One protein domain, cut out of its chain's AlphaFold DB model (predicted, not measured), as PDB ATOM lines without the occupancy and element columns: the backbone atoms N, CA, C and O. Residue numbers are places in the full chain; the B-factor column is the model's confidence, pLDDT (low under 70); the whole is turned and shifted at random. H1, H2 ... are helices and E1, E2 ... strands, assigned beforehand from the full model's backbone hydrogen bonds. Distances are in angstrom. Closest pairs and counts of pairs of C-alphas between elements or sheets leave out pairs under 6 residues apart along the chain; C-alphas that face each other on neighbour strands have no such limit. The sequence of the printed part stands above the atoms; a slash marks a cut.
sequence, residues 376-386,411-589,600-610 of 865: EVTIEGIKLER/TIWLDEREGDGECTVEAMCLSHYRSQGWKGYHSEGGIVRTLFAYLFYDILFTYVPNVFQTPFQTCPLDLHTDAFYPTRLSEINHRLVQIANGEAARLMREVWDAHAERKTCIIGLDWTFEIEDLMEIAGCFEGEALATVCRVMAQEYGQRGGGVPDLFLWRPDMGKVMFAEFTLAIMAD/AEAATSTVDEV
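AT A GLANCE: This is residues 376 to 386, 411 to 589 and 600 to 610 of the 865 residues of a protein of Lasiodiplodia theobromae (UniProt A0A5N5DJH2). Two lobes stand end to end: a seven-stranded sheet, curled like part of a barrel round H1, and a cluster of helices H2 to H6, H8 and H9. H7 packs on the sheet's other face, where the lobes join. The sheet is antiparallel, in the order E3 E2 E1 E7 E6 E5 E4. The printed part has 201 residues, with nine named helices and seven named strands in the order E1 to E3, H1, E4, H2 to H9, E5 to E7; the class is mixed, helices and strands. It is compact, with a radius of gyration of the C-alphas of 19.0 A, and elongated, spanning 63 by 34 by 32 A.

HOW THE PARTS SIT: E1, residues 376 to 384, has staggered pairing: residues 376 to 382 pair with E7, residues 600 to 609, and residues 382 to 384 with E2, residues 412 to 415. N 377 and O 605 are 2.8 A apart and N 414 and O 382 2.9 A, within hydrogen-bond range. E2 and E3, residues 421 to 423, form a hairpin, with N 413 and O 423 at 2.8 A. The strongly twisted sheet curls round H1, residues 425 to 435; the closest C-alphas of H1 and E2 are those of Met 428 and Asp 415, 5.6 A. The edge strand E4, residues 439 to 442, neighbours E5, residues 567 to 571, with N 441 and O 568 at 2.9 A. E5 and E6, residues 576 to 585, form a hairpin, with N 569 and O 578 at 2.8 A; E6 neighbours E7, with N 606 and O 581 at 2.8 A. H2, residues 446 to 460, only grazes the sheet with residues 446 to 448. H3, residues 477 to 480, touches H9, residues 557 to 560, closest at the C-alphas of His 480 and Gly 558, 5.5 A. H4, residues 484 to 487, touches residues 554 to 555 of H8, residues 543 to 555, closest at the C-alphas of Tyr 485 and Gln 555, 5.5 A. H5, residues 489 to 500, touches H8 at a shallow tilt of 26 degrees, opposite ways, the C-alphas of Ala 500 and Gly 543 being closest at 3.9 A. H6, residues 504 to 515, touches residues 454 to 457 of H2, about perpendicular at 77 degrees, closest at the C-alphas of Met 508 and Tyr 454, 5.2 A. H6 and H7, residues 531 to 540, form a helical hairpin, closest at the C-alphas of Ala 505 and Met 535, 4.9 A. H7 and H1 are on opposite faces of the sheet, three layers with the sheet between helices. Every O i to N i+4 pair is within hydrogen-bond range in H1, H5, H6, H7 and H8, and 9 of 11 are in H2; H3, H4 and H9 are too short for one.

IN THESE COORDINATES: E1, 24.5 A long, begins at C-alpha 376 (165.655, 172.569, 130.816). H2, 17.3 A, begins at C-alpha 446 (161.457, 164.326, 109.633); H8 is 18.3 A and E6 27.6 A. E7, 28.0 A, ends at C-alpha 609 (157.258, 174.910, 124.241).

THE WHOLE: The C-alphas farthest apart, those of Pro 465 and Asp 589, are 63.3 A apart. Residues 387 to 410 and 590 to 599 are not printed, with C-alpha gaps of 9.8 A and 8.3 A. The links H2 to H3 and H6 to H7 are long. The model's mean pLDDT over the printed part is 85.3; 27 residues are under 70, among them residues 583 to 589 and 600 to 610.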
ATOM      1  N   GLU A 376     164.738 173.686 130.575       76.88
ATOM      2  CA  GLU A 376     165.655 172.569 130.816       76.88
ATOM      3  C   GLU A 376     164.977 171.518 131.710       76.88
ATOM      4  O   GLU A 376     164.519 171.822 132.814       76.88
ATOM      5  N   VAL A 377     164.928 170.274 131.234       76.69
ATOM      6  CA  VAL A 377     164.400 169.103 131.941       76.69
ATOM      7  C   VAL A 377     165.511 168.062 132.053       76.69
ATOM      8  O   VAL A 377     166.092 167.651 131.053       76.69
ATOM      9  N   THR A 378     165.811 167.598 133.265       79.62
ATOM     10  CA  THR A 378     166.815 166.544 133.489       79.62
ATOM     11  C   THR A 378     166.133 165.192 133.659       79.62
ATOM     12  O   THR A 378     165.241 165.047 134.494       79.62
ATOM     13  N   ILE A 379     166.577 164.206 132.880       80.25
ATOM     14  CA  ILE A 379     166.128 162.815 132.908       80.25
ATOM     15  C   ILE A 379     167.319 161.950 133.333       80.25
ATOM     16  O   ILE A 379     168.379 161.969 132.711       80.25
ATOM     17  N   GLU A 380     167.158 161.197 134.413       79.19
ATOM     18  CA  GLU A 380     168.186 160.283 134.913       79.19
ATOM     19  C   GLU A 380     167.937 158.870 134.374       79.19
ATOM     20  O   GLU A 380     166.788 158.427 134.312       79.19
ATOM     21  N   GLY A 381     169.010 158.174 133.986       78.62
ATOM     22  CA  GLY A 381     168.946 156.802 133.489       78.62
ATOM     23  C   GLY A 381     170.220 156.011 133.780       78.62
ATOM     24  O   GLY A 381     171.243 156.551 134.211       78.62
ATOM     25  N   ILE A 382     170.167 154.705 133.525       80.88
ATOM     26  CA  ILE A 382     171.308 153.805 133.718       80.88
ATOM     27  C   ILE A 382     171.922 153.484 132.360       80.88
ATOM     28  O   ILE A 382     171.274 152.890 131.497       80.88
ATOM     29  N   LYS A 383     173.191 153.848 132.166       81.06
ATOM     30  CA  LYS A 383     173.930 153.518 130.947       81.06
ATOM     31  C   LYS A 383     174.663 152.192 131.095       81.06
ATOM     32  O   LYS A 383     175.394 151.966 132.059       81.06
ATOM     33  N   LEU A 384     174.527 151.345 130.084       80.56
ATOM     34  CA  LEU A 384     175.184 150.049 130.010       80.56
ATOM     35  C   LEU A 384     176.535 150.188 129.301       80.56
ATOM     36  O   LEU A 384     176.614 150.440 128.094       80.56
ATOM     37  N   GLU A 385     177.625 150.006 130.044       77.12
ATOM     38  CA  GLU A 385     178.960 149.885 129.461       77.12
ATOM     39  C   GLU A 385     179.229 148.424 129.087       77.12
ATOM     40  O   GLU A 385     179.437 147.570 129.947       77.12
ATOM     41  N   ARG A 386     179.258 148.114 127.787       67.69
ATOM     42  CA  ARG A 386     179.753 146.810 127.329       67.69
ATOM     43  C   ARG A 386     181.276 146.820 127.339       67.69
ATOM     44  O   ARG A 386     181.895 147.642 126.658       67.69
ATOM     45  N   THR A 411     175.199 155.180 122.659       79.81
ATOM     46  CA  THR A 411     175.104 154.762 124.057       79.81
ATOM     47  C   THR A 411     173.898 153.838 124.223       79.81
ATOM     48  O   THR A 411     172.850 154.068 123.621       79.81
ATOM     49  N   ILE A 412     174.075 152.766 124.993       83.62
ATOM     50  CA  ILE A 412     173.015 151.807 125.318       83.62
ATOM     51  C   ILE A 412     172.584 152.092 126.753       83.62
ATOM     52  O   ILE A 412     173.433 152.264 127.629       83.62
ATOM     53  N   TRP A 413     171.281 152.153 126.972       84.94
ATOM     54  CA  TRP A 413     170.653 152.494 128.241       84.94
ATOM     55  C   TRP A 413     169.680 151.404 128.657       84.94
ATOM     56  O   TRP A 413     169.244 150.612 127.825       84.94
ATOM     57  N   LEU A 414     169.379 151.352 129.947       83.56
ATOM     58  CA  LEU A 414     168.335 150.502 130.497       83.56
ATOM     59  C   LEU A 414     167.050 151.320 130.642       83.56
ATOM     60  O   LEU A 414     167.073 152.385 131.264       83.56
ATOM     61  N   ASP A 415     165.944 150.820 130.097       81.19
ATOM     62  CA  ASP A 415     164.623 151.403 130.334       81.19
ATOM     63  C   ASP A 415     163.944 150.731 131.535       81.19
ATOM     64  O   ASP A 415     163.238 149.730 131.398       81.19
ATOM     65  N   GLU A 416     164.140 151.300 132.724       77.81
ATOM     66  CA  GLU A 416     163.511 150.814 133.963       77.81
ATOM     67  C   GLU A 416     161.972 150.938 133.951       77.81
ATOM     68  O   GLU A 416     161.284 150.376 134.805       77.81
ATOM     69  N   ARG A 417     161.397 151.705 133.014       73.50
ATOM     70  CA  ARG A 417     159.956 152.006 132.959       73.50
ATOM     71  C   ARG A 417     159.213 151.092 131.987       73.50
ATOM     72  O   ARG A 417     158.055 150.767 132.243       73.50
ATOM     73  N   GLU A 418     159.874 150.642 130.922       69.94
ATOM     74  CA  GLU A 418     159.353 149.689 129.930       69.94
ATOM     75  C   GLU A 418     160.125 148.348 129.964       69.94
ATOM     76  O   GLU A 418     160.607 147.848 128.950       69.94
ATOM     77  N   GLY A 419     160.205 147.716 131.142       65.19
ATOM     78  CA  GLY A 419     160.540 146.287 131.262       65.19
ATOM     79  C   GLY A 419     162.027 145.922 131.319       65.19
ATOM     80  O   GLY A 419     162.369 144.800 130.945       65.19
ATOM     81  N   ASP A 420     162.890 146.830 131.790       69.44
ATOM     82  CA  ASP A 420     164.338 146.623 131.971       69.44
ATOM     83  C   ASP A 420     165.057 146.175 130.678       69.44
ATOM     84  O   ASP A 420     166.034 145.421 130.698       69.44
ATOM     85  N   GLY A 421     164.556 146.619 129.522       77.75
ATOM     86  CA  GLY A 421     165.145 146.346 128.213       77.75
ATOM     87  C   GLY A 421     166.323 147.269 127.888       77.75
ATOM     88  O   GLY A 421     166.389 148.409 128.350       77.75
ATOM     89  N   GLU A 422     167.252 146.793 127.054       86.19
ATOM     90  CA  GLU A 422     168.290 147.647 126.469       86.19
ATOM     91  C   GLU A 422     167.685 148.559 125.387       86.19
ATOM     92  O   GLU A 422     167.068 148.077 124.435       86.19
ATOM     93  N   CYS A 423     167.906 149.867 125.482       83.56
ATOM     94  CA  CYS A 423     167.384 150.858 124.546       83.56
ATOM     95  C   CYS A 423     168.419 151.947 124.214       83.56
ATOM     96  O   CYS A 423     169.511 152.010 124.785       83.56
ATOM     97  N   THR A 424     168.096 152.819 123.259       86.56
ATOM     98  CA  THR A 424     168.880 154.039 123.025       86.56
ATOM     99  C   THR A 424     168.487 155.128 124.028       86.56
ATOM    100  O   THR A 424     167.469 155.011 124.716       86.56
ATOM    101  N   VAL A 425     169.282 156.199 124.123       83.38
ATOM    102  CA  VAL A 425     168.962 157.324 125.022       83.38
ATOM    103  C   VAL A 425     167.636 157.989 124.638       83.38
ATOM    104  O   VAL A 425     166.847 158.350 125.503       83.38
ATOM    105  N   GLU A 426     167.350 158.090 123.342       86.38
ATOM    106  CA  GLU A 426     166.148 158.726 122.805       86.38
ATOM    107  C   GLU A 426     164.898 157.916 123.153       86.38
ATOM    108  O   GLU A 426     163.891 158.480 123.576       86.38
ATOM    109  N   ALA A 427     164.984 156.587 123.050       85.88
ATOM    110  CA  ALA A 427     163.912 155.683 123.453       85.88
ATOM    111  C   ALA A 427     163.617 155.780 124.961       85.88
ATOM    112  O   ALA A 427     162.453 155.869 125.349       85.88
ATOM    113  N   MET A 428     164.656 155.861 125.797       87.69
ATOM    114  CA  MET A 428     164.515 156.042 127.247       87.69
ATOM    115  C   MET A 428     163.855 157.388 127.596       87.69
ATOM    116  O   MET A 428     162.939 157.449 128.419       87.69
ATOM    117  N   CYS A 429     164.262 158.475 126.931       85.94
ATOM    118  CA  CYS A 429     163.624 159.783 127.084       85.94
ATOM    119  C   CYS A 429     162.151 159.755 126.645       85.94
ATOM    120  O   CYS A 429     161.290 160.304 127.334       85.94
ATOM    121  N   LEU A 430     161.828 159.084 125.533       88.69
ATOM    122  CA  LEU A 430     160.444 158.904 125.089       88.69
ATOM    123  C   LEU A 430     159.613 158.134 126.123       88.69
ATOM    124  O   LEU A 430     158.506 158.563 126.436       88.69
ATOM    125  N   SER A 431     160.148 157.060 126.704       88.44
ATOM    126  CA  SER A 431     159.505 156.299 127.784       88.44
ATOM    127  C   SER A 431     159.220 157.168 129.021       88.44
ATOM    128  O   SER A 431     158.113 157.155 129.574       88.44
ATOM    129  N   HIS A 432     160.160 158.044 129.401       87.88
ATOM    130  CA  HIS A 432     159.930 159.042 130.448       87.88
ATOM    131  C   HIS A 432     158.725 159.946 130.131       87.88
ATOM    132  O   HIS A 432     157.836 160.097 130.975       87.88
ATOM    133  N   TYR A 433     158.650 160.505 128.921       89.00
ATOM    134  CA  TYR A 433     157.533 161.357 128.503       89.00
ATOM    135  C   TYR A 433     156.205 160.587 128.374       89.00
ATOM    136  O   TYR A 433     155.163 161.098 128.796       89.00
ATOM    137  N   ARG A 434     156.230 159.325 127.921       90.88
ATOM    138  CA  ARG A 434     155.053 158.434 127.905       90.88
ATOM    139  C   ARG A 434     154.476 158.208 129.292       90.88
ATOM    140  O   ARG A 434     153.260 158.272 129.456       90.88
ATOM    141  N   SER A 435     155.326 158.047 130.309       88.81
ATOM    142  CA  SER A 435     154.866 157.919 131.702       88.81
ATOM    143  C   SER A 435     154.127 159.163 132.223       88.81
ATOM    144  O   SER A 435     153.377 159.080 133.194       88.81
ATOM    145  N   GLN A 436     154.286 160.308 131.552       89.44
ATOM    146  CA  GLN A 436     153.579 161.562 131.831       89.44
ATOM    147  C   GLN A 436     152.388 161.813 130.885       89.44
ATOM    148  O   GLN A 436     151.796 162.894 130.912       89.44
ATOM    149  N   GLY A 437     152.029 160.830 130.054       89.88
ATOM    150  CA  GLY A 437     150.902 160.896 129.121       89.88
ATOM    151  C   GLY A 437     151.218 161.521 127.760       89.88
ATOM    152  O   GLY A 437     150.286 161.803 127.013       89.88
ATOM    153  N   TRP A 438     152.491 161.750 127.424       92.62
ATOM    154  CA  TRP A 438     152.887 162.239 126.100       92.62
ATOM    155  C   TRP A 438     153.108 161.094 125.115       92.62
ATOM    156  O   TRP A 438     153.735 160.089 125.441       92.62
ATOM    157  N   LYS A 439     152.647 161.274 123.881       94.00
ATOM    158  CA  LYS A 439     153.092 160.473 122.737       94.00
ATOM    159  C   LYS A 439     154.282 161.167 122.076       94.00
ATOM    160  O   LYS A 439     154.472 162.370 122.266       94.00
ATOM    161  N   GLY A 440     155.096 160.429 121.322       92.62
ATOM    162  CA  GLY A 440     156.267 161.036 120.700       92.62
ATOM    163  C   GLY A 440     157.011 160.184 119.681       92.62
ATOM    164  O   GLY A 440     157.025 158.957 119.772       92.62
ATOM    165  N   TYR A 441     157.677 160.881 118.760       92.25
ATOM    166  CA  TYR A 441     158.575 160.344 117.741       92.25
ATOM    167  C   TYR A 441     159.989 160.905 117.920       92.25
ATOM    168  O   TYR A 441     160.163 162.094 118.188       92.25
ATOM    169  N   HIS A 442     161.001 160.068 117.700       90.50
ATOM    170  CA  HIS A 442     162.371 160.520 117.452       90.50
ATOM    171  C   HIS A 442     162.548 160.646 115.938       90.50
ATOM    172  O   HIS A 442     162.573 159.628 115.246       90.50
ATOM    173  N   SER A 443     162.564 161.877 115.416       84.69
ATOM    174  CA  SER A 443     162.479 162.103 113.965       84.69
ATOM    175  C   SER A 443     163.479 163.109 113.398       84.69
ATOM    176  O   SER A 443     163.485 163.277 112.183       84.69
ATOM    177  N   GLU A 444     164.306 163.776 114.216       80.31
ATOM    178  CA  GLU A 444     165.308 164.764 113.752       80.31
ATOM    179  C   GLU A 444     164.710 165.800 112.758       80.31
ATOM    180  O   GLU A 444     165.313 166.182 111.750       80.31
ATOM    181  N   GLY A 445     163.443 166.187 112.968       78.06
ATOM    182  CA  GLY A 445     162.677 167.069 112.072       78.06
ATOM    183  C   GLY A 445     161.985 166.417 110.869       78.06
ATOM    184  O   GLY A 445     161.262 167.096 110.136       78.06
ATOM    185  N   GLY A 446     162.155 165.113 110.656       88.44
ATOM    186  CA  GLY A 446     161.457 164.326 109.633       88.44
ATOM    187  C   GLY A 446     159.934 164.452 109.709       88.44
ATOM    188  O   GLY A 446     159.283 164.582 108.673       88.44
ATOM    189  N   ILE A 447     159.375 164.541 110.921       91.31
ATOM    190  CA  ILE A 447     157.933 164.730 111.120       91.31
ATOM    191  C   ILE A 447     157.436 166.063 110.541       91.31
ATOM    192  O   ILE A 447     156.400 166.100 109.891       91.31
ATOM    193  N   VAL A 448     158.197 167.155 110.690       90.69
ATOM    194  CA  VAL A 448     157.809 168.483 110.177       90.69
ATOM    195  C   VAL A 448     157.824 168.489 108.652       90.69
ATOM    196  O   VAL A 448     156.906 169.016 108.025       90.69
ATOM    197  N   ARG A 449     158.838 167.855 108.050       93.00
ATOM    198  CA  ARG A 449     158.904 167.655 106.595       93.00
ATOM    199  C   ARG A 449     157.733 166.820 106.087       93.00
ATOM    200  O   ARG A 449     157.147 167.180 105.070       93.00
ATOM    201  N   THR A 450     157.356 165.783 106.830       95.69
ATOM    202  CA  THR A 450     156.242 164.902 106.465       95.69
ATOM    203  C   THR A 450     154.913 165.643 106.540       95.69
ATOM    204  O   THR A 450     154.154 165.630 105.573       95.69
ATOM    205  N   LEU A 451     154.657 166.366 107.637       95.38
ATOM    206  CA  LEU A 451     153.471 167.212 107.785       95.38
ATOM    207  C   LEU A 451     153.376 168.231 106.645       95.38
ATOM    208  O   LEU A 451     152.321 168.361 106.032       95.38
ATOM    209  N   PHE A 452     154.478 168.915 106.323       96.25
ATOM    210  CA  PHE A 452     154.519 169.855 105.206       96.25
ATOM    211  C   PHE A 452     154.204 169.170 103.871       96.25
ATOM    212  O   PHE A 452     153.358 169.662 103.133       96.25
ATOM    213  N   ALA A 453     154.823 168.025 103.578       97.00
ATOM    214  CA  ALA A 453     154.614 167.312 102.323       97.00
ATOM    215  C   ALA A 453     153.155 166.862 102.136       97.00
ATOM    216  O   ALA A 453     152.597 167.073 101.062       97.00
ATOM    217  N   TYR A 454     152.504 166.336 103.182       97.88
ATOM    218  CA  TYR A 454     151.067 166.041 103.136       97.88
ATOM    219  C   TYR A 454     150.229 167.308 102.929       97.88
ATOM    220  O   TYR A 454     149.317 167.334 102.108       97.88
ATOM    221  N   LEU A 455     150.535 168.372 103.674       98.12
ATOM    222  CA  LEU A 455     149.751 169.604 103.661       98.12
ATOM    223  C   LEU A 455     149.979 170.477 102.433       98.12
ATOM    224  O   LEU A 455     149.208 171.408 102.248       98.12
ATOM    225  N   PHE A 456     151.017 170.239 101.634       98.06
ATOM    226  CA  PHE A 456     151.374 171.036 100.455       98.06
ATOM    227  C   PHE A 456     151.486 170.193  99.182       98.06
ATOM    228  O   PHE A 456     151.954 170.710  98.175       98.06
ATOM    229  N   TYR A 457     151.051 168.929  99.196       97.81
ATOM    230  CA  TYR A 457     151.206 168.002  98.071       97.81
ATOM    231  C   TYR A 457     150.769 168.598  96.721       97.81
ATOM    232  O   TYR A 457     151.567 168.699  95.795       97.81
ATOM    233  N   ASP A 458     149.529 169.067  96.614       96.75
ATOM    234  CA  ASP A 458     148.998 169.663  95.385       96.75
ATOM    235  C   ASP A 458     149.738 170.941  94.965       96.75
ATOM    236  O   ASP A 458     149.904 171.173  93.776       96.75
ATOM    237  N   ILE A 459     150.251 171.728  95.915       97.75
ATOM    238  CA  ILE A 459     151.045 172.937  95.641       97.75
ATOM    239  C   ILE A 459     152.444 172.580  95.134       97.75
ATOM    240  O   ILE A 459     152.940 173.204  94.193       97.75
ATOM    241  N   LEU A 460     153.088 171.577  95.741       97.12
ATOM    242  CA  LEU A 460     154.401 171.084  95.323       97.12
ATOM    243  C   LEU A 460     154.369 170.633  93.861       97.12
ATOM    244  O   LEU A 460     155.305 170.923  93.121       97.12
ATOM    245  N   PHE A 461     153.277 169.988  93.449       96.19
ATOM    246  CA  PHE A 461     153.088 169.456  92.099       96.19
ATOM    247  C   PHE A 461     152.175 170.318  91.208       96.19
ATOM    248  O   PHE A 461     151.748 169.865  90.146       96.19
ATOM    249  N   THR A 462     151.910 171.573  91.589       94.81
ATOM    250  CA  THR A 462     151.276 172.551  90.695       94.81
ATOM    251  C   THR A 462     152.155 172.769  89.468       94.81
ATOM    252  O   THR A 462     153.381 172.867  89.566       94.81
ATOM    253  N   TYR A 463     151.513 172.891  88.305       94.19
ATOM    254  CA  TYR A 463     152.199 173.201  87.060       94.19
ATOM    255  C   TYR A 463     152.887 174.570  87.136       94.19
ATOM    256  O   TYR A 463     152.233 175.606  87.248       94.19
ATOM    257  N   VAL A 464     154.212 174.556  87.016       94.31
ATOM    258  CA  VAL A 464     155.059 175.731  86.802       94.31
ATOM    259  C   VAL A 464     156.017 175.388  85.657       94.31
ATOM    260  O   VAL A 464     156.561 174.281  85.646       94.31
ATOM    261  N   PRO A 465     156.226 176.278  84.672       93.25
ATOM    262  CA  PRO A 465     157.129 175.994  83.561       93.25
ATOM    263  C   PRO A 465     158.538 175.608  84.032       93.25
ATOM    264  O   PRO A 465     159.085 176.236  84.933       93.25
ATOM    265  N   ASN A 466     159.133 174.601  83.389       90.44
ATOM    266  CA  ASN A 466     160.527 174.161  83.560       90.44
ATOM    267  C   ASN A 466     160.922 173.574  84.930       90.44
ATOM    268  O   ASN A 466     162.069 173.161  85.085       90.44
ATOM    269  N   VAL A 467     160.020 173.494  85.918       94.75
ATOM    270  CA  VAL A 467     160.359 172.925  87.242       94.75
ATOM    271  C   VAL A 467     160.188 171.405  87.310       94.75
ATOM    272  O   VAL A 467     160.750 170.770  88.200       94.75
ATOM    273  N   PHE A 468     159.427 170.826  86.383       94.12
ATOM    274  CA  PHE A 468     159.316 169.388  86.158       94.12
ATOM    275  C   PHE A 468     159.713 169.107  84.711       94.12
ATOM    276  O   PHE A 468     158.983 169.458  83.789       94.12
ATOM    277  N   GLN A 469     160.896 168.537  84.542       89.00
ATOM    278  CA  GLN A 469     161.473 168.099  83.280       89.00
ATOM    279  C   GLN A 469     161.186 166.612  83.073       89.00
ATOM    280  O   GLN A 469     160.647 166.246  82.048       89.00
ATOM    281  N   THR A 470     161.408 165.764  84.088       87.75
ATOM    282  CA  THR A 470     161.239 164.308  83.936       87.75
ATOM    283  C   THR A 470     160.139 163.721  84.831       87.75
ATOM    284  O   THR A 470     159.880 164.241  85.924       87.75
ATOM    285  N   PRO A 471     159.551 162.562  84.459       85.81
ATOM    286  CA  PRO A 471     158.578 161.847  85.294       85.81
ATOM    287  C   PRO A 471     159.126 161.302  86.626       85.81
ATOM    288  O   PRO A 471     158.355 160.800  87.442       85.81
ATOM    289  N   PHE A 472     160.445 161.354  86.850       87.94
ATOM    290  CA  PHE A 472     161.112 160.765  88.022       87.94
ATOM    291  C   PHE A 472     161.400 161.774  89.136       87.94
ATOM    292  O   PHE A 472     162.006 161.428  90.150       87.94
ATOM    293  N   GLN A 473     160.981 163.025  88.964       92.12
ATOM    294  CA  GLN A 473     161.182 164.058  89.967       92.12
ATOM    295  C   GLN A 473     160.249 163.890  91.165       92.12
ATOM    296  O   GLN A 473     159.029 163.871  91.041       92.12
ATOM    297  N   THR A 474     160.838 163.854  92.357       95.06
ATOM    298  CA  THR A 474     160.116 163.763  93.638       95.06
ATOM    299  C   THR A 474     159.702 165.131  94.193       95.06
ATOM    300  O   THR A 474     159.056 165.213  95.239       95.06
ATOM    301  N   CYS A 475     160.151 166.207  93.545       95.31
ATOM    302  CA  CYS A 475     159.903 167.600  93.893       95.31
ATOM    303  C   CYS A 475     160.157 168.512  92.688       95.31
ATOM    304  O   CYS A 475     160.897 168.120  91.776       95.31
ATOM    305  N   PRO A 476     159.597 169.731  92.682       96.44
ATOM    306  CA  PRO A 476     159.918 170.690  91.639       96.44
ATOM    307  C   PRO A 476     161.362 171.194  91.810       96.44
ATOM    308  O   PRO A 476     161.858 171.311  92.936       96.44
ATOM    309  N   LEU A 477     162.052 171.474  90.698       94.94
ATOM    310  CA  LEU A 477     163.458 171.915  90.704       94.94
ATOM    311  C   LEU A 477     163.670 173.237  91.456       94.94
ATOM    312  O   LEU A 477     164.761 173.486  91.964       94.94
ATOM    313  N   ASP A 478     162.633 174.066  91.560       94.62
ATOM    314  CA  ASP A 478     162.685 175.351  92.250       94.62
ATOM    315  C   ASP A 478     162.491 175.246  93.772       94.62
ATOM    316  O   ASP A 478     162.735 176.225  94.461       94.62
ATOM    317  N   LEU A 479     162.136 174.083  94.342       94.25
ATOM    318  CA  LEU A 479     161.853 173.938  95.787       94.25
ATOM    319  C   LEU A 479     162.982 174.445  96.703       94.25
ATOM    320  O   LEU A 479     162.737 174.900  97.821       94.25
ATOM    321  N   HIS A 480     164.229 174.325  96.251       89.25
ATOM    322  CA  HIS A 480     165.414 174.742  96.999       89.25
ATOM    323  C   HIS A 480     165.932 176.133  96.606       89.25
ATOM    324  O   HIS A 480     167.020 176.507  97.042       89.25
ATOM    325  N   THR A 481     165.175 176.887  95.811       86.12
ATOM    326  CA  THR A 481     165.500 178.253  95.396       86.12
ATOM    327  C   THR A 481     164.553 179.258  96.050       86.12
ATOM    328  O   THR A 481     163.524 178.911  96.632       86.12
ATOM    329  N   ASP A 482     164.910 180.533  95.965       83.06
ATOM    330  CA  ASP A 482     164.074 181.660  96.378       83.06
ATOM    331  C   ASP A 482     162.834 181.855  95.487       83.06
ATOM    332  O   ASP A 482     161.893 182.532  95.898       83.06
ATOM    333  N   ALA A 483     162.785 181.219  94.311       89.56
ATOM    334  CA  ALA A 483     161.675 181.314  93.369       89.56
ATOM    335  C   ALA A 483     160.439 180.480  93.763       89.56
ATOM    336  O   ALA A 483     159.324 180.833  93.366       89.56
ATOM    337  N   PHE A 484     160.584 179.406  94.555       93.94
ATOM    338  CA  PHE A 484     159.467 178.502  94.888       93.94
ATOM    339  C   PHE A 484     158.277 179.218  95.538       93.94
ATOM    340  O   PHE A 484     157.132 179.071  95.099       93.94
ATOM    341  N   TYR A 485     158.555 179.997  96.585       91.50
ATOM    342  CA  TYR A 485     157.546 180.725  97.350       91.50
ATOM    343  C   TYR A 485     156.832 181.818  96.535       91.50
ATOM    344  O   TYR A 485     155.602 181.787  96.492       91.50
ATOM    345  N   PRO A 486     157.527 182.776  95.879       92.00
ATOM    346  CA  PRO A 486     156.863 183.825  95.106       92.00
ATOM    347  C   PRO A 486     156.065 183.265  93.923       92.00
ATOM    348  O   PRO A 486     154.971 183.757  93.656       92.00
ATOM    349  N   THR A 487     156.544 182.201  93.272       95.12
ATOM    350  CA  THR A 487     155.865 181.605  92.108       95.12
ATOM    351  C   THR A 487     154.527 180.955  92.472       95.12
ATOM    352  O   THR A 487     153.624 180.900  91.644       95.12
ATOM    353  N   ARG A 488     154.372 180.495  93.720       96.94
ATOM    354  CA  ARG A 488     153.152 179.845  94.240       96.94
ATOM    355  C   ARG A 488     152.511 180.646  95.374       96.94
ATOM    356  O   ARG A 488     151.810 180.090  96.219       96.94
ATOM    357  N   LEU A 489     152.776 181.956  95.443       93.62
ATOM    358  CA  LEU A 489     152.410 182.797  96.588       93.62
ATOM    359  C   LEU A 489     150.909 182.740  96.895       93.62
ATOM    360  O   LEU A 489     150.508 182.723  98.061       93.62
ATOM    361  N   SER A 490     150.075 182.726  95.856       95.31
ATOM    362  CA  SER A 490     148.622 182.757  96.003       95.31
ATOM    363  C   SER A 490     148.074 181.443  96.571       95.31
ATOM    364  O   SER A 490     147.317 181.452  97.543       95.31
ATOM    365  N   GLU A 491     148.542 180.317  96.039       97.75
ATOM    366  CA  GLU A 491     148.200 178.954  96.422       97.75
ATOM    367  C   GLU A 491     148.682 178.662  97.842       97.75
ATOM    368  O   GLU A 491     147.924 178.155  98.672       97.75
ATOM    369  N   ILE A 492     149.923 179.056  98.149       97.50
ATOM    370  CA  ILE A 492     150.514 178.930  99.479       97.50
ATOM    371  C   ILE A 492     149.687 179.726 100.489       97.50
ATOM    372  O   ILE A 492     149.248 179.164 101.489       97.50
ATOM    373  N   ASN A 493     149.414 181.009 100.240       96.06
ATOM    374  CA  ASN A 493     148.649 181.828 101.183       96.06
ATOM    375  C   ASN A 493     147.230 181.291 101.408       96.06
ATOM    376  O   ASN A 493     146.767 181.263 102.549       96.06
ATOM    377  N   HIS A 494     146.562 180.811 100.356       97.88
ATOM    378  CA  HIS A 494     145.261 180.160 100.487       97.88
ATOM    379  C   HIS A 494     145.346 178.900 101.365       97.88
ATOM    380  O   HIS A 494     144.570 178.749 102.310       97.88
ATOM    381  N   ARG A 495     146.334 178.029 101.122       98.19
ATOM    382  CA  ARG A 495     146.562 176.820 101.926       98.19
ATOM    383  C   ARG A 495     146.845 177.128 103.388       98.19
ATOM    384  O   ARG A 495     146.321 176.447 104.266       98.19
ATOM    385  N   LEU A 496     147.626 178.166 103.669       95.81
ATOM    386  CA  LEU A 496     147.909 178.592 105.038       95.81
ATOM    387  C   LEU A 496     146.634 178.982 105.794       95.81
ATOM    388  O   LEU A 496     146.488 178.611 106.955       95.81
ATOM    389  N   VAL A 497     145.688 179.657 105.132       97.12
ATOM    390  CA  VAL A 497     144.378 179.987 105.718       97.12
ATOM    391  C   VAL A 497     143.541 178.726 105.962       97.12
ATOM    392  O   VAL A 497     142.931 178.599 107.021       97.12
ATOM    393  N   GLN A 498     143.536 177.762 105.037       97.50
ATOM    394  CA  GLN A 498     142.844 176.479 105.240       97.50
ATOM    395  C   GLN A 498     143.401 175.714 106.449       97.50
ATOM    396  O   GLN A 498     142.642 175.207 107.276       97.50
ATOM    397  N   ILE A 499     144.729 175.666 106.583       96.44
ATOM    398  CA  ILE A 499     145.406 175.034 107.724       96.44
ATOM    399  C   ILE A 499     145.045 175.760 109.023       96.44
ATOM    400  O   ILE A 499     144.684 175.106 110.001       96.44
ATOM    401  N   ALA A 500     145.076 177.097 109.023       93.69
ATOM    402  CA  ALA A 500     144.700 177.905 110.180       93.69
ATOM    403  C   ALA A 500     143.251 177.659 110.635       93.69
ATOM    404  O   ALA A 500     142.977 177.625 111.834       93.69
ATOM    405  N   ASN A 501     142.349 177.393 109.688       95.25
ATOM    406  CA  ASN A 501     140.948 177.055 109.943       95.25
ATOM    407  C   ASN A 501     140.708 175.577 110.313       95.25
ATOM    408  O   ASN A 501     139.558 175.159 110.444       95.25
ATOM    409  N   GLY A 502     141.764 174.778 110.501       93.69
ATOM    410  CA  GLY A 502     141.661 173.396 110.977       93.69
ATOM    411  C   GLY A 502     141.408 172.350 109.887       93.69
ATOM    412  O   GLY A 502     141.040 171.221 110.201       93.69
ATOM    413  N   GLU A 503     141.629 172.669 108.608       96.38
ATOM    414  CA  GLU A 503     141.435 171.708 107.509       96.38
ATOM    415  C   GLU A 503     142.593 170.704 107.337       96.38
ATOM    416  O   GLU A 503     142.521 169.818 106.485       96.38
ATOM    417  N   ALA A 504     143.652 170.804 108.147       96.38
ATOM    418  CA  ALA A 504     144.873 170.005 108.024       96.38
ATOM    419  C   ALA A 504     144.615 168.486 107.948       96.38
ATOM    420  O   ALA A 504     145.120 167.813 107.052       96.38
ATOM    421  N   ALA A 505     143.774 167.953 108.839       96.31
ATOM    422  CA  ALA A 505     143.474 166.523 108.897       96.31
ATOM    423  C   ALA A 505     142.740 166.010 107.640       96.31
ATOM    424  O   ALA A 505     142.965 164.877 107.211       96.31
ATOM    425  N   ARG A 506     141.885 166.845 107.027       97.12
ATOM    426  CA  ARG A 506     141.197 166.519 105.767       97.12
ATOM    427  C   ARG A 506     142.202 166.421 104.619       97.12
ATOM    428  O   ARG A 506     142.199 165.426 103.906       97.12
ATOM    429  N   LEU A 507     143.078 167.422 104.491       97.69
ATOM    430  CA  LEU A 507     144.104 167.479 103.445       97.69
ATOM    431  C   LEU A 507     145.053 166.272 103.509       97.69
ATOM    432  O   LEU A 507     145.320 165.638 102.493       97.69
ATOM    433  N   MET A 508     145.513 165.906 104.712       97.81
ATOM    434  CA  MET A 508     146.375 164.734 104.911       97.81
ATOM    435  C   MET A 508     145.698 163.434 104.460       97.81
ATOM    436  O   MET A 508     146.325 162.610 103.797       97.81
ATOM    437  N   ARG A 509     144.412 163.264 104.790       97.50
ATOM    438  CA  ARG A 509     143.645 162.069 104.424       97.50
ATOM    439  C   ARG A 509     143.447 161.941 102.916       97.50
ATOM    440  O   ARG A 509     143.597 160.850 102.388       97.50
ATOM    441  N   GLU A 510     143.179 163.045 102.225       97.06
ATOM    442  CA  GLU A 510     143.038 163.051 100.762       97.06
ATOM    443  C   GLU A 510     144.311 162.572 100.060       97.06
ATOM    444  O   GLU A 510     144.249 161.750  99.145       97.06
ATOM    445  N   VAL A 511     145.475 163.030 100.526       97.31
ATOM    446  CA  VAL A 511     146.769 162.588  99.992       97.31
ATOM    447  C   VAL A 511     147.037 161.124 100.341       97.31
ATOM    448  O   VAL A 511     147.477 160.367  99.477       97.31
ATOM    449  N   TRP A 512     146.744 160.698 101.573       97.31
ATOM    450  CA  TRP A 512     146.885 159.301 101.988       97.31
ATOM    451  C   TRP A 512     146.057 158.359 101.107       97.31
ATOM    452  O   TRP A 512     146.610 157.441 100.502       97.31
ATOM    453  N   ASP A 513     144.760 158.634 100.963       97.00
ATOM    454  CA  ASP A 513     143.833 157.803 100.189       97.00
ATOM    455  C   ASP A 513     144.251 157.701  98.711       97.00
ATOM    456  O   ASP A 513     144.075 156.658  98.079       97.00
ATOM    457  N   ALA A 514     144.843 158.761  98.154       96.12
ATOM    458  CA  ALA A 514     145.289 158.789  96.763       96.12
ATOM    459  C   ALA A 514     146.663 158.126  96.522       96.12
ATOM    460  O   ALA A 514     146.901 157.590  95.431       96.12
ATOM    461  N   HIS A 515     147.578 158.165  97.501       95.94
ATOM    462  CA  HIS A 515     149.004 157.889  97.269       95.94
ATOM    463  C   HIS A 515     149.630 156.797  98.145       95.94
ATOM    464  O   HIS A 515     150.691 156.288  97.758       95.94
ATOM    465  N   ALA A 516     149.003 156.400  99.258       93.88
ATOM    466  CA  ALA A 516     149.589 155.466 100.222       93.88
ATOM    467  C   ALA A 516     149.772 154.049  99.660       93.88
ATOM    468  O   ALA A 516     150.816 153.438  99.879       93.88
ATOM    469  N   GLU A 517     148.815 153.544  98.870       93.94
ATOM    470  CA  GLU A 517     148.905 152.206  98.256       93.94
ATOM    471  C   GLU A 517     150.157 152.071  97.376       93.94
ATOM    472  O   GLU A 517     150.859 151.060  97.419       93.94
ATOM    473  N   ARG A 518     150.475 153.123  96.612       93.00
ATOM    474  CA  ARG A 518     151.638 153.156  95.714       93.00
ATOM    475  C   ARG A 518     152.925 153.587  96.413       93.00
ATOM    476  O   ARG A 518     153.984 153.493  95.800       93.00
ATOM    477  N   LYS A 519     152.839 154.094  97.650       93.25
ATOM    478  CA  LYS A 519     153.941 154.747  98.374       93.25
ATOM    479  C   LYS A 519     154.668 155.764  97.494       93.25
ATOM    480  O   LYS A 519     155.879 155.686  97.292       93.25
ATOM    481  N   THR A 520     153.892 156.687  96.925       93.38
ATOM    482  CA  THR A 520     154.402 157.686  95.969       93.38
ATOM    483  C   THR A 520     155.603 158.423  96.569       93.38
ATOM    484  O   THR A 520     155.546 158.874  97.714       93.38
ATOM    485  N   CYS A 521     156.703 158.520  95.820       93.56
ATOM    486  CA  CYS A 521     157.929 159.146  96.308       93.56
ATOM    487  C   CYS A 521     157.800 160.673  96.246       93.56
ATOM    488  O   CYS A 521     157.810 161.258  95.165       93.56
ATOM    489  N   ILE A 522     157.655 161.306  97.409       94.62
ATOM    490  CA  ILE A 522     157.442 162.748  97.555       94.62
ATOM    491  C   ILE A 522     158.498 163.279  98.520       94.62
ATOM    492  O   ILE A 522     158.730 162.694  99.579       94.62
ATOM    493  N   ILE A 523     159.144 164.391  98.171       93.88
ATOM    494  CA  ILE A 523     160.177 164.986  99.023       93.88
ATOM    495  C   ILE A 523     159.649 165.283 100.433       93.88
ATOM    496  O   ILE A 523     158.600 165.897 100.627       93.88
ATOM    497  N   GLY A 524     160.402 164.844 101.440       91.81
ATOM    498  CA  GLY A 524     160.076 165.075 102.843       91.81
ATOM    499  C   GLY A 524     158.920 164.241 103.398       91.81
ATOM    500  O   GLY A 524     158.716 164.301 104.605       91.81
ATOM    501  N   LEU A 525     158.207 163.463 102.575       95.44
ATOM    502  CA  LEU A 525     157.133 162.584 103.024       95.44
ATOM    503  C   LEU A 525     157.686 161.211 103.404       95.44
ATOM    504  O   LEU A 525     158.259 160.508 102.571       95.44
ATOM    505  N   ASP A 526     157.473 160.818 104.654       94.69
ATOM    506  CA  ASP A 526     157.811 159.490 105.149       94.69
ATOM    507  C   ASP A 526     156.533 158.686 105.435       94.69
ATOM    508  O   ASP A 526     155.737 159.027 106.312       94.69
ATOM    509  N   TRP A 527     156.341 157.608 104.671       94.75
ATOM    510  CA  TRP A 527     155.192 156.701 104.778       94.75
ATOM    511  C   TRP A 527     155.227 155.803 106.024       94.75
ATOM    512  O   TRP A 527     154.296 155.028 106.226       94.75
ATOM    513  N   THR A 528     156.303 155.834 106.817       93.69
ATOM    514  CA  THR A 528     156.416 155.036 108.048       93.69
ATOM    515  C   THR A 528     155.687 155.658 109.238       93.69
ATOM    516  O   THR A 528     155.425 154.953 110.210       93.69
ATOM    517  N   PHE A 529     155.339 156.947 109.169       94.50
ATOM    518  CA  PHE A 529     154.479 157.577 110.165       94.50
ATOM    519  C   PHE A 529     153.020 157.175 109.941       94.50
ATOM    520  O   PHE A 529     152.495 157.304 108.834       94.50
ATOM    521  N   GLU A 530     152.356 156.745 111.012       94.94
ATOM    522  CA  GLU A 530     150.936 156.401 110.978       94.94
ATOM    523  C   GLU A 530     150.086 157.651 110.706       94.94
ATOM    524  O   GLU A 530     150.252 158.697 111.346       94.94
ATOM    525  N   ILE A 531     149.152 157.549 109.758       96.06
ATOM    526  CA  ILE A 531     148.328 158.691 109.340       96.06
ATOM    527  C   ILE A 531     147.423 159.183 110.473       96.06
ATOM    528  O   ILE A 531     147.209 160.388 110.616       96.06
ATOM    529  N   GLU A 532     146.937 158.277 111.325       96.19
ATOM    530  CA  GLU A 532     146.161 158.610 112.518       96.19
ATOM    531  C   GLU A 532     146.954 159.495 113.481       96.19
ATOM    532  O   GLU A 532     146.415 160.487 113.975       96.19
ATOM    533  N   ASP A 533     148.235 159.188 113.703       96.06
ATOM    534  CA  ASP A 533     149.095 159.995 114.564       96.06
ATOM    535  C   ASP A 533     149.360 161.368 113.942       96.06
ATOM    536  O   ASP A 533     149.275 162.376 114.637       96.06
ATOM    537  N   LEU A 534     149.610 161.449 112.631       96.06
ATOM    538  CA  LEU A 534     149.804 162.731 111.939       96.06
ATOM    539  C   LEU A 534     148.565 163.632 112.025       96.06
ATOM    540  O   LEU A 534     148.683 164.835 112.272       96.06
ATOM    541  N   MET A 535     147.371 163.056 111.865       96.12
ATOM    542  CA  MET A 535     146.108 163.780 112.015       96.12
ATOM    543  C   MET A 535     145.874 164.225 113.465       96.12
ATOM    544  O   MET A 535     145.411 165.343 113.697       96.12
ATOM    545  N   GLU A 536     146.205 163.378 114.442       95.38
ATOM    546  CA  GLU A 536     146.123 163.701 115.869       95.38
ATOM    547  C   GLU A 536     147.095 164.832 116.239       95.38
ATOM    548  O   GLU A 536     146.705 165.788 116.912       95.38
ATOM    549  N   ILE A 537     148.329 164.778 115.728       94.38
ATOM    550  CA  ILE A 537     149.341 165.831 115.858       94.38
ATOM    551  C   ILE A 537     148.816 167.141 115.275       94.38
ATOM    552  O   ILE A 537     148.866 168.166 115.953       94.38
ATOM    553  N   ALA A 538     148.274 167.121 114.053       93.75
ATOM    554  CA  ALA A 538     147.704 168.308 113.420       93.75
ATOM    555  C   ALA A 538     146.563 168.919 114.251       93.75
ATOM    556  O   ALA A 538     146.460 170.139 114.332       93.75
ATOM    557  N   GLY A 539     145.748 168.086 114.910       92.00
ATOM    558  CA  GLY A 539     144.712 168.530 115.845       92.00
ATOM    559  C   GLY A 539     145.244 169.073 117.179       92.00
ATOM    560  O   GLY A 539     144.541 169.827 117.847       92.00
ATOM    561  N   CYS A 540     146.473 168.720 117.567       92.75
ATOM    562  CA  CYS A 540     147.148 169.260 118.752       92.75
ATOM    563  C   CYS A 540     147.860 170.592 118.487       92.75
ATOM    564  O   CYS A 540     148.271 171.256 119.437       92.75
ATOM    565  N   PHE A 541     148.054 170.978 117.225       88.50
ATOM    566  CA  PHE A 541     148.552 172.305 116.891       88.50
ATOM    567  C   PHE A 541     147.437 173.346 117.008       88.50
ATOM    568  O   PHE A 541     146.296 173.124 116.604       88.50
ATOM    569  N   GLU A 542     147.802 174.553 117.432       85.75
ATOM    570  CA  GLU A 542     147.026 175.728 117.044       85.75
ATOM    571  C   GLU A 542     147.144 175.902 115.525       85.75
ATOM    572  O   GLU A 542     148.257 175.913 114.991       85.75
ATOM    573  N   GLY A 543     146.018 176.047 114.818       86.62
ATOM    574  CA  GLY A 543     146.016 176.116 113.350       86.62
ATOM    575  C   GLY A 543     146.972 177.183 112.800       86.62
ATOM    576  O   GLY A 543     147.731 176.915 111.870       86.62
ATOM    577  N   GLU A 544     147.003 178.365 113.421       87.06
ATOM    578  CA  GLU A 544     147.927 179.459 113.076       87.06
ATOM    579  C   GLU A 544     149.405 179.095 113.293       87.06
ATOM    580  O   GLU A 544     150.279 179.508 112.523       87.06
ATOM    581  N   ALA A 545     149.706 178.294 114.317       86.19
ATOM    582  CA  ALA A 545     151.062 177.825 114.582       86.19
ATOM    583  C   ALA A 545     151.510 176.826 113.506       86.19
ATOM    584  O   ALA A 545     152.594 176.985 112.942       86.19
ATOM    585  N   LEU A 546     150.662 175.853 113.154       90.56
ATOM    586  CA  LEU A 546     150.957 174.895 112.081       90.56
ATOM    587  C   LEU A 546     151.088 175.589 110.718       90.56
ATOM    588  O   LEU A 546     152.017 175.298 109.962       90.56
ATOM    589  N   ALA A 547     150.211 176.553 110.428       90.62
ATOM    590  CA  ALA A 547     150.317 177.392 109.241       90.62
ATOM    591  C   ALA A 547     151.644 178.170 109.236       90.62
ATOM    592  O   ALA A 547     152.346 178.201 108.228       90.62
ATOM    593  N   THR A 548     152.057 178.739 110.367       87.81
ATOM    594  CA  THR A 548     153.341 179.448 110.466       87.81
ATOM    595  C   THR A 548     154.531 178.525 110.203       87.81
ATOM    596  O   THR A 548     155.420 178.900 109.439       87.81
ATOM    597  N   VAL A 549     154.532 177.305 110.753       88.44
ATOM    598  CA  VAL A 549     155.560 176.290 110.454       88.44
ATOM    599  C   VAL A 549     155.605 175.996 108.952       88.44
ATOM    600  O   VAL A 549     156.676 176.038 108.350       88.44
ATOM    601  N   CYS A 550     154.449 175.786 108.319       93.69
ATOM    602  CA  CYS A 550     154.379 175.516 106.885       93.69
ATOM    603  C   CYS A 550     154.829 176.705 106.025       93.69
ATOM    604  O   CYS A 550     155.525 176.512 105.033       93.69
ATOM    605  N   ARG A 551     154.488 177.943 106.410       89.69
ATOM    606  CA  ARG A 551     154.946 179.164 105.726       89.69
ATOM    607  C   ARG A 551     156.468 179.240 105.729       89.69
ATOM    608  O   ARG A 551     157.080 179.492 104.700       89.69
ATOM    609  N   VAL A 552     157.059 179.001 106.893       88.00
ATOM    610  CA  VAL A 552     158.507 179.030 107.095       88.00
ATOM    611  C   VAL A 552     159.201 177.939 106.270       88.00
ATOM    612  O   VAL A 552     160.236 178.208 105.660       88.00
ATOM    613  N   MET A 553     158.614 176.740 106.195       89.19
ATOM    614  CA  MET A 553     159.093 175.658 105.326       89.19
ATOM    615  C   MET A 553     158.992 176.016 103.839       89.19
ATOM    616  O   MET A 553     159.926 175.741 103.096       89.19
ATOM    617  N   ALA A 554     157.907 176.659 103.405       90.88
ATOM    618  CA  ALA A 554     157.739 177.076 102.015       90.88
ATOM    619  C   ALA A 554     158.707 178.201 101.604       90.88
ATOM    620  O   ALA A 554     159.108 178.261 100.451       90.88
ATOM    621  N   GLN A 555     159.089 179.092 102.524       85.75
ATOM    622  CA  GLN A 555     160.020 180.194 102.241       85.75
ATOM    623  C   GLN A 555     161.486 179.755 102.186       85.75
ATOM    624  O   GLN A 555     162.267 180.319 101.430       85.75
ATOM    625  N   GLU A 556     161.888 178.789 103.015       80.25
ATOM    626  CA  GLU A 556     163.294 178.392 103.162       80.25
ATOM    627  C   GLU A 556     163.426 176.863 103.362       80.25
ATOM    628  O   GLU A 556     164.030 176.404 104.339       80.25
ATOM    629  N   TYR A 557     162.878 176.054 102.445       85.50
ATOM    630  CA  TYR A 557     162.806 174.587 102.583       85.50
ATOM    631  C   TYR A 557     164.174 173.937 102.866       85.50
ATOM    632  O   TYR A 557     164.322 173.139 103.795       85.50
ATOM    633  N   GLY A 558     165.211 174.324 102.110       71.56
ATOM    634  CA  GLY A 558     166.562 173.769 102.250       71.56
ATOM    635  C   GLY A 558     167.282 174.158 103.548       71.56
ATOM    636  O   GLY A 558     167.975 173.329 104.134       71.56
ATOM    637  N   GLN A 559     167.118 175.398 104.021       70.38
ATOM    638  CA  GLN A 559     167.828 175.894 105.210       70.38
ATOM    639  C   GLN A 559     167.122 175.524 106.519       70.38
ATOM    640  O   GLN A 559     167.775 175.435 107.556       70.38
ATOM    641  N   ARG A 560     165.801 175.311 106.481       69.06
ATOM    642  CA  ARG A 560     164.974 175.080 107.678       69.06
ATOM    643  C   ARG A 560     164.520 173.640 107.867       69.06
ATOM    644  O   ARG A 560     163.950 173.321 108.902       69.06
ATOM    645  N   GLY A 561     164.843 172.758 106.922       60.19
ATOM    646  CA  GLY A 561     164.707 171.313 107.099       60.19
ATOM    647  C   GLY A 561     165.746 170.690 108.046       60.19
ATOM    648  O   GLY A 561     165.637 169.504 108.345       60.19
ATOM    649  N   GLY A 562     166.759 171.442 108.496       58.53
ATOM    650  CA  GLY A 562     167.789 170.991 109.442       58.53
ATOM    651  C   GLY A 562     167.809 171.825 110.726       58.53
ATOM    652  O   GLY A 562     167.508 173.015 110.696       58.53
ATOM    653  N   GLY A 563     168.177 171.206 111.854       62.97
ATOM    654  CA  GLY A 563     168.215 171.866 113.170       62.97
ATOM    655  C   GLY A 563     166.868 171.917 113.900       62.97
ATOM    656  O   GLY A 563     166.721 172.692 114.842       62.97
ATOM    657  N   VAL A 564     165.890 171.123 113.456       69.44
ATOM    658  CA  VAL A 564     164.660 170.863 114.217       69.44
ATOM    659  C   VAL A 564     164.996 169.895 115.356       69.44
ATOM    660  O   VAL A 564     165.747 168.953 115.095       69.44
ATOM    661  N   PRO A 565     164.445 170.092 116.568       73.50
ATOM    662  CA  PRO A 565     164.796 169.267 117.713       73.50
ATOM    663  C   PRO A 565     164.561 167.768 117.517       73.50
ATOM    664  O   PRO A 565     163.634 167.363 116.805       73.50
ATOM    665  N   ASP A 566     165.391 166.958 118.173       79.69
ATOM    666  CA  ASP A 566     165.431 165.500 118.000       79.69
ATOM    667  C   ASP A 566     164.073 164.801 118.216       79.69
ATOM    668  O   ASP A 566     163.644 163.955 117.415       79.69
ATOM    669  N   LEU A 567     163.389 165.149 119.313       85.94
ATOM    670  CA  LEU A 567     162.112 164.568 119.716       85.94
ATOM    671  C   LEU A 567     160.948 165.498 119.375       85.94
ATOM    672  O   LEU A 567     160.953 166.693 119.684       85.94
ATOM    673  N   PHE A 568     159.896 164.901 118.825       90.38
ATOM    674  CA  PHE A 568     158.597 165.531 118.638       90.38
ATOM    675  C   PHE A 568     157.578 164.852 119.545       90.38
ATOM    676  O   PHE A 568     157.362 163.646 119.433       90.38
ATOM    677  N   LEU A 569     156.954 165.615 120.438       91.44
ATOM    678  CA  LEU A 569     156.021 165.116 121.441       91.44
ATOM    679  C   LEU A 569     154.656 165.784 121.271       91.44
ATOM    680  O   LEU A 569     154.571 166.969 120.945       91.44
ATOM    681  N   TRP A 570     153.577 165.054 121.544       94.06
ATOM    682  CA  TRP A 570     152.231 165.624 121.557       94.06
ATOM    683  C   TRP A 570     151.336 164.996 122.627       94.06
ATOM    684  O   TRP A 570     151.549 163.864 123.075       94.06
ATOM    685  N   ARG A 571     150.337 165.767 123.062       92.81
ATOM    686  CA  ARG A 571     149.322 165.367 124.041       92.81
ATOM    687  C   ARG A 571     147.924 165.730 123.540       92.81
ATOM    688  O   ARG A 571     147.564 166.910 123.580       92.81
ATOM    689  N   PRO A 572     147.118 164.742 123.120       88.50
ATOM    690  CA  PRO A 572     145.770 164.984 122.595       88.50
ATOM    691  C   PRO A 572     144.801 165.549 123.626       88.50
ATOM    692  O   PRO A 572     143.951 166.371 123.310       88.50
ATOM    693  N   ASP A 573     144.941 165.127 124.880       88.75
ATOM    694  CA  ASP A 573     144.084 165.549 125.986       88.75
ATOM    695  C   ASP A 573     144.284 167.024 126.369       88.75
ATOM    696  O   ASP A 573     143.356 167.663 126.864       88.75
ATOM    697  N   MET A 574     145.481 167.570 126.130       86.44
ATOM    698  CA  MET A 574     145.790 168.988 126.326       86.44
ATOM    699  C   MET A 574     145.755 169.808 125.035       86.44
ATOM    700  O   MET A 574     145.804 171.032 125.129       86.44
ATOM    701  N   GLY A 575     145.704 169.163 123.865       86.88
ATOM    702  CA  GLY A 575     145.866 169.833 122.574       86.88
ATOM    703  C   GLY A 575     147.200 170.575 122.493       86.88
ATOM    704  O   GLY A 575     147.221 171.767 122.205       86.88
ATOM    705  N   LYS A 576     148.299 169.900 122.854       86.88
ATOM    706  CA  LYS A 576     149.641 170.498 122.888       86.88
ATOM    707  C   LYS A 576     150.650 169.685 122.096       86.88
ATOM    708  O   LYS A 576     150.637 168.456 122.138       86.88
ATOM    709  N   VAL A 577     151.580 170.396 121.468       89.00
ATOM    710  CA  VAL A 577     152.772 169.851 120.811       89.00
ATOM    711  C   VAL A 577     154.030 170.444 121.435       89.00
ATOM    712  O   VAL A 577     154.010 171.556 121.968       89.00
ATOM    713  N   MET A 578     155.123 169.695 121.390       86.31
ATOM    714  CA  MET A 578     156.377 170.060 122.030       86.31
ATOM    715  C   MET A 578     157.557 169.525 121.224       86.31
ATOM    716  O   MET A 578     157.564 168.370 120.803       86.31
ATOM    717  N   PHE A 579     158.565 170.375 121.050       85.50
ATOM    718  CA  PHE A 579     159.843 169.997 120.466       85.50
ATOM    719  C   PHE A 579     160.882 169.916 121.581       85.50
ATOM    720  O   PHE A 579     161.007 170.837 122.392       85.50
ATOM    721  N   ALA A 580     161.609 168.807 121.638       81.69
ATOM    722  CA  ALA A 580     162.591 168.556 122.678       81.69
ATOM    723  C   ALA A 580     163.919 168.122 122.053       81.69
ATOM    724  O   ALA A 580     164.008 167.086 121.400       81.69
ATOM    725  N   GLU A 581     164.946 168.936 122.271       80.56
ATOM    726  CA  GLU A 581     166.333 168.614 121.935       80.56
ATOM    727  C   GLU A 581     166.944 167.908 123.143       80.56
ATOM    728  O   GLU A 581     166.615 168.243 124.291       80.56
ATOM    729  N   PHE A 582     167.828 166.936 122.933       71.50
ATOM    730  CA  PHE A 582     168.531 166.310 124.048       71.50
ATOM    731  C   PHE A 582     170.040 166.514 123.975       71.50
ATOM    732  O   PHE A 582     170.667 166.662 122.933       71.50
ATOM    733  N   THR A 583     170.668 166.538 125.142       68.62
ATOM    734  CA  THR A 583     172.115 166.593 125.284       68.62
ATOM    735  C   THR A 583     172.535 165.660 126.410       68.62
ATOM    736  O   THR A 583     172.037 165.722 127.535       68.62
ATOM    737  N   LEU A 584     173.484 164.778 126.108       65.56
ATOM    738  CA  LEU A 584     174.084 163.882 127.092       65.56
ATOM    739  C   LEU A 584     175.059 164.652 127.989       65.56
ATOM    740  O   LEU A 584     176.005 165.271 127.492       65.56
ATOM    741  N   ALA A 585     174.861 164.577 129.307       54.31
ATOM    742  CA  ALA A 585     175.743 165.184 130.294       54.31
ATOM    743  C   ALA A 585     176.270 164.123 131.273       54.31
ATOM    744  O   ALA A 585     175.535 163.559 132.079       54.31
ATOM    745  N   ILE A 586     177.587 163.887 131.259       49.50
ATOM    746  CA  ILE A 586     178.221 163.032 132.270       49.50
ATOM    747  C   ILE A 586     178.210 163.779 133.605       49.50
ATOM    748  O   ILE A 586     178.981 164.724 133.799       49.50
ATOM    749  N   MET A 587     177.360 163.345 134.533       38.97
ATOM    750  CA  MET A 587     177.447 163.767 135.925       38.97
ATOM    751  C   MET A 587     178.540 162.948 136.610       38.97
ATOM    752  O   MET A 587     178.429 161.740 136.774       38.97
ATOM    753  N   ALA A 588     179.650 163.602 136.960       33.88
ATOM    754  CA  ALA A 588     180.682 162.978 137.773       33.88
ATOM    755  C   ALA A 588     180.176 162.906 139.216       33.88
ATOM    756  O   ALA A 588     180.221 163.917 139.920       33.88
ATOM    757  N   ASP A 589     179.692 161.742 139.644       35.62
ATOM    758  CA  ASP A 589     179.382 161.545 141.054       35.62
ATOM    759  C   ASP A 589     180.663 161.252 141.846       35.62
ATOM    760  O   ASP A 589     181.516 160.449 141.457       35.62
ATOM    761  N   ALA A 600     175.633 155.698 136.666       39.28
ATOM    762  CA  ALA A 600     174.472 156.578 136.633       39.28
ATOM    763  C   ALA A 600     174.862 157.829 135.833       39.28
ATOM    764  O   ALA A 600     175.812 158.529 136.186       39.28
ATOM    765  N   GLU A 601     174.186 158.069 134.715       50.91
ATOM    766  CA  GLU A 601     174.469 159.189 133.820       50.91
ATOM    767  C   GLU A 601     173.147 159.928 133.551       50.91
ATOM    768  O   GLU A 601     172.086 159.312 133.474       50.91
ATOM    769  N   ALA A 602     173.183 161.258 133.468       45.06
ATOM    770  CA  ALA A 602     171.981 162.064 133.276       45.06
ATOM    771  C   ALA A 602     171.894 162.543 131.821       45.06
ATOM    772  O   ALA A 602     172.861 163.053 131.250       45.06
ATOM    773  N   ALA A 603     170.722 162.406 131.213       46.16
ATOM    774  CA  ALA A 603     170.392 163.077 129.966       46.16
ATOM    775  C   ALA A 603     169.652 164.379 130.300       46.16
ATOM    776  O   ALA A 603     168.680 164.382 131.051       46.16
ATOM    777  N   THR A 604     170.094 165.508 129.754       43.66
ATOM    778  CA  THR A 604     169.355 166.769 129.874       43.66
ATOM    779  C   THR A 604     168.637 167.021 128.561       43.66
ATOM    780  O   THR A 604     169.262 167.048 127.505       43.66
ATOM    781  N   SER A 605     167.325 167.200 128.615       45.16
ATOM    782  CA  SER A 605     166.522 167.647 127.487       45.16
ATOM    783  C   SER A 605     166.243 169.139 127.621       45.16
ATOM    784  O   SER A 605     165.847 169.616 128.683       45.16
ATOM    785  N   THR A 606     166.471 169.893 126.553       48.22
ATOM    786  CA  THR A 606     166.039 171.285 126.437       48.22
ATOM    787  C   THR A 606     164.773 171.325 125.601       48.22
ATOM    788  O   THR A 606     164.753 170.846 124.468       48.22
ATOM    789  N   VAL A 607     163.717 171.879 126.173       50.09
ATOM    790  CA  VAL A 607     162.376 171.867 125.603       50.09
ATOM    791  C   VAL A 607     162.005 173.269 125.150       50.09
ATOM    792  O   VAL A 607     161.984 174.192 125.964       50.09
ATOM    793  N   ASP A 608     161.643 173.417 123.880       52.03
ATOM    794  CA  ASP A 608     160.977 174.620 123.390       52.03
ATOM    795  C   ASP A 608     159.467 174.344 123.332       52.03
ATOM    796  O   ASP A 608     158.963 173.619 122.470       52.03
ATOM    797  N   GLU A 609     158.723 174.905 124.291       48.47
ATOM    798  CA  GLU A 609     157.258 174.910 124.241       48.47
ATOM    799  C   GLU A 609     156.822 175.922 123.171       48.47
ATOM    800  O   GLU A 609     157.149 177.110 123.254       48.47
ATOM    801  N   VAL A 610     156.068 175.470 122.164       43.78
ATOM    802  CA  VAL A 610     155.373 176.380 121.243       43.78
ATOM    803  C   VAL A 610     154.242 177.031 122.042       43.78
ATOM    804  O   VAL A 610     153.143 176.494 122.150       43.78
TER     805      VAL A 610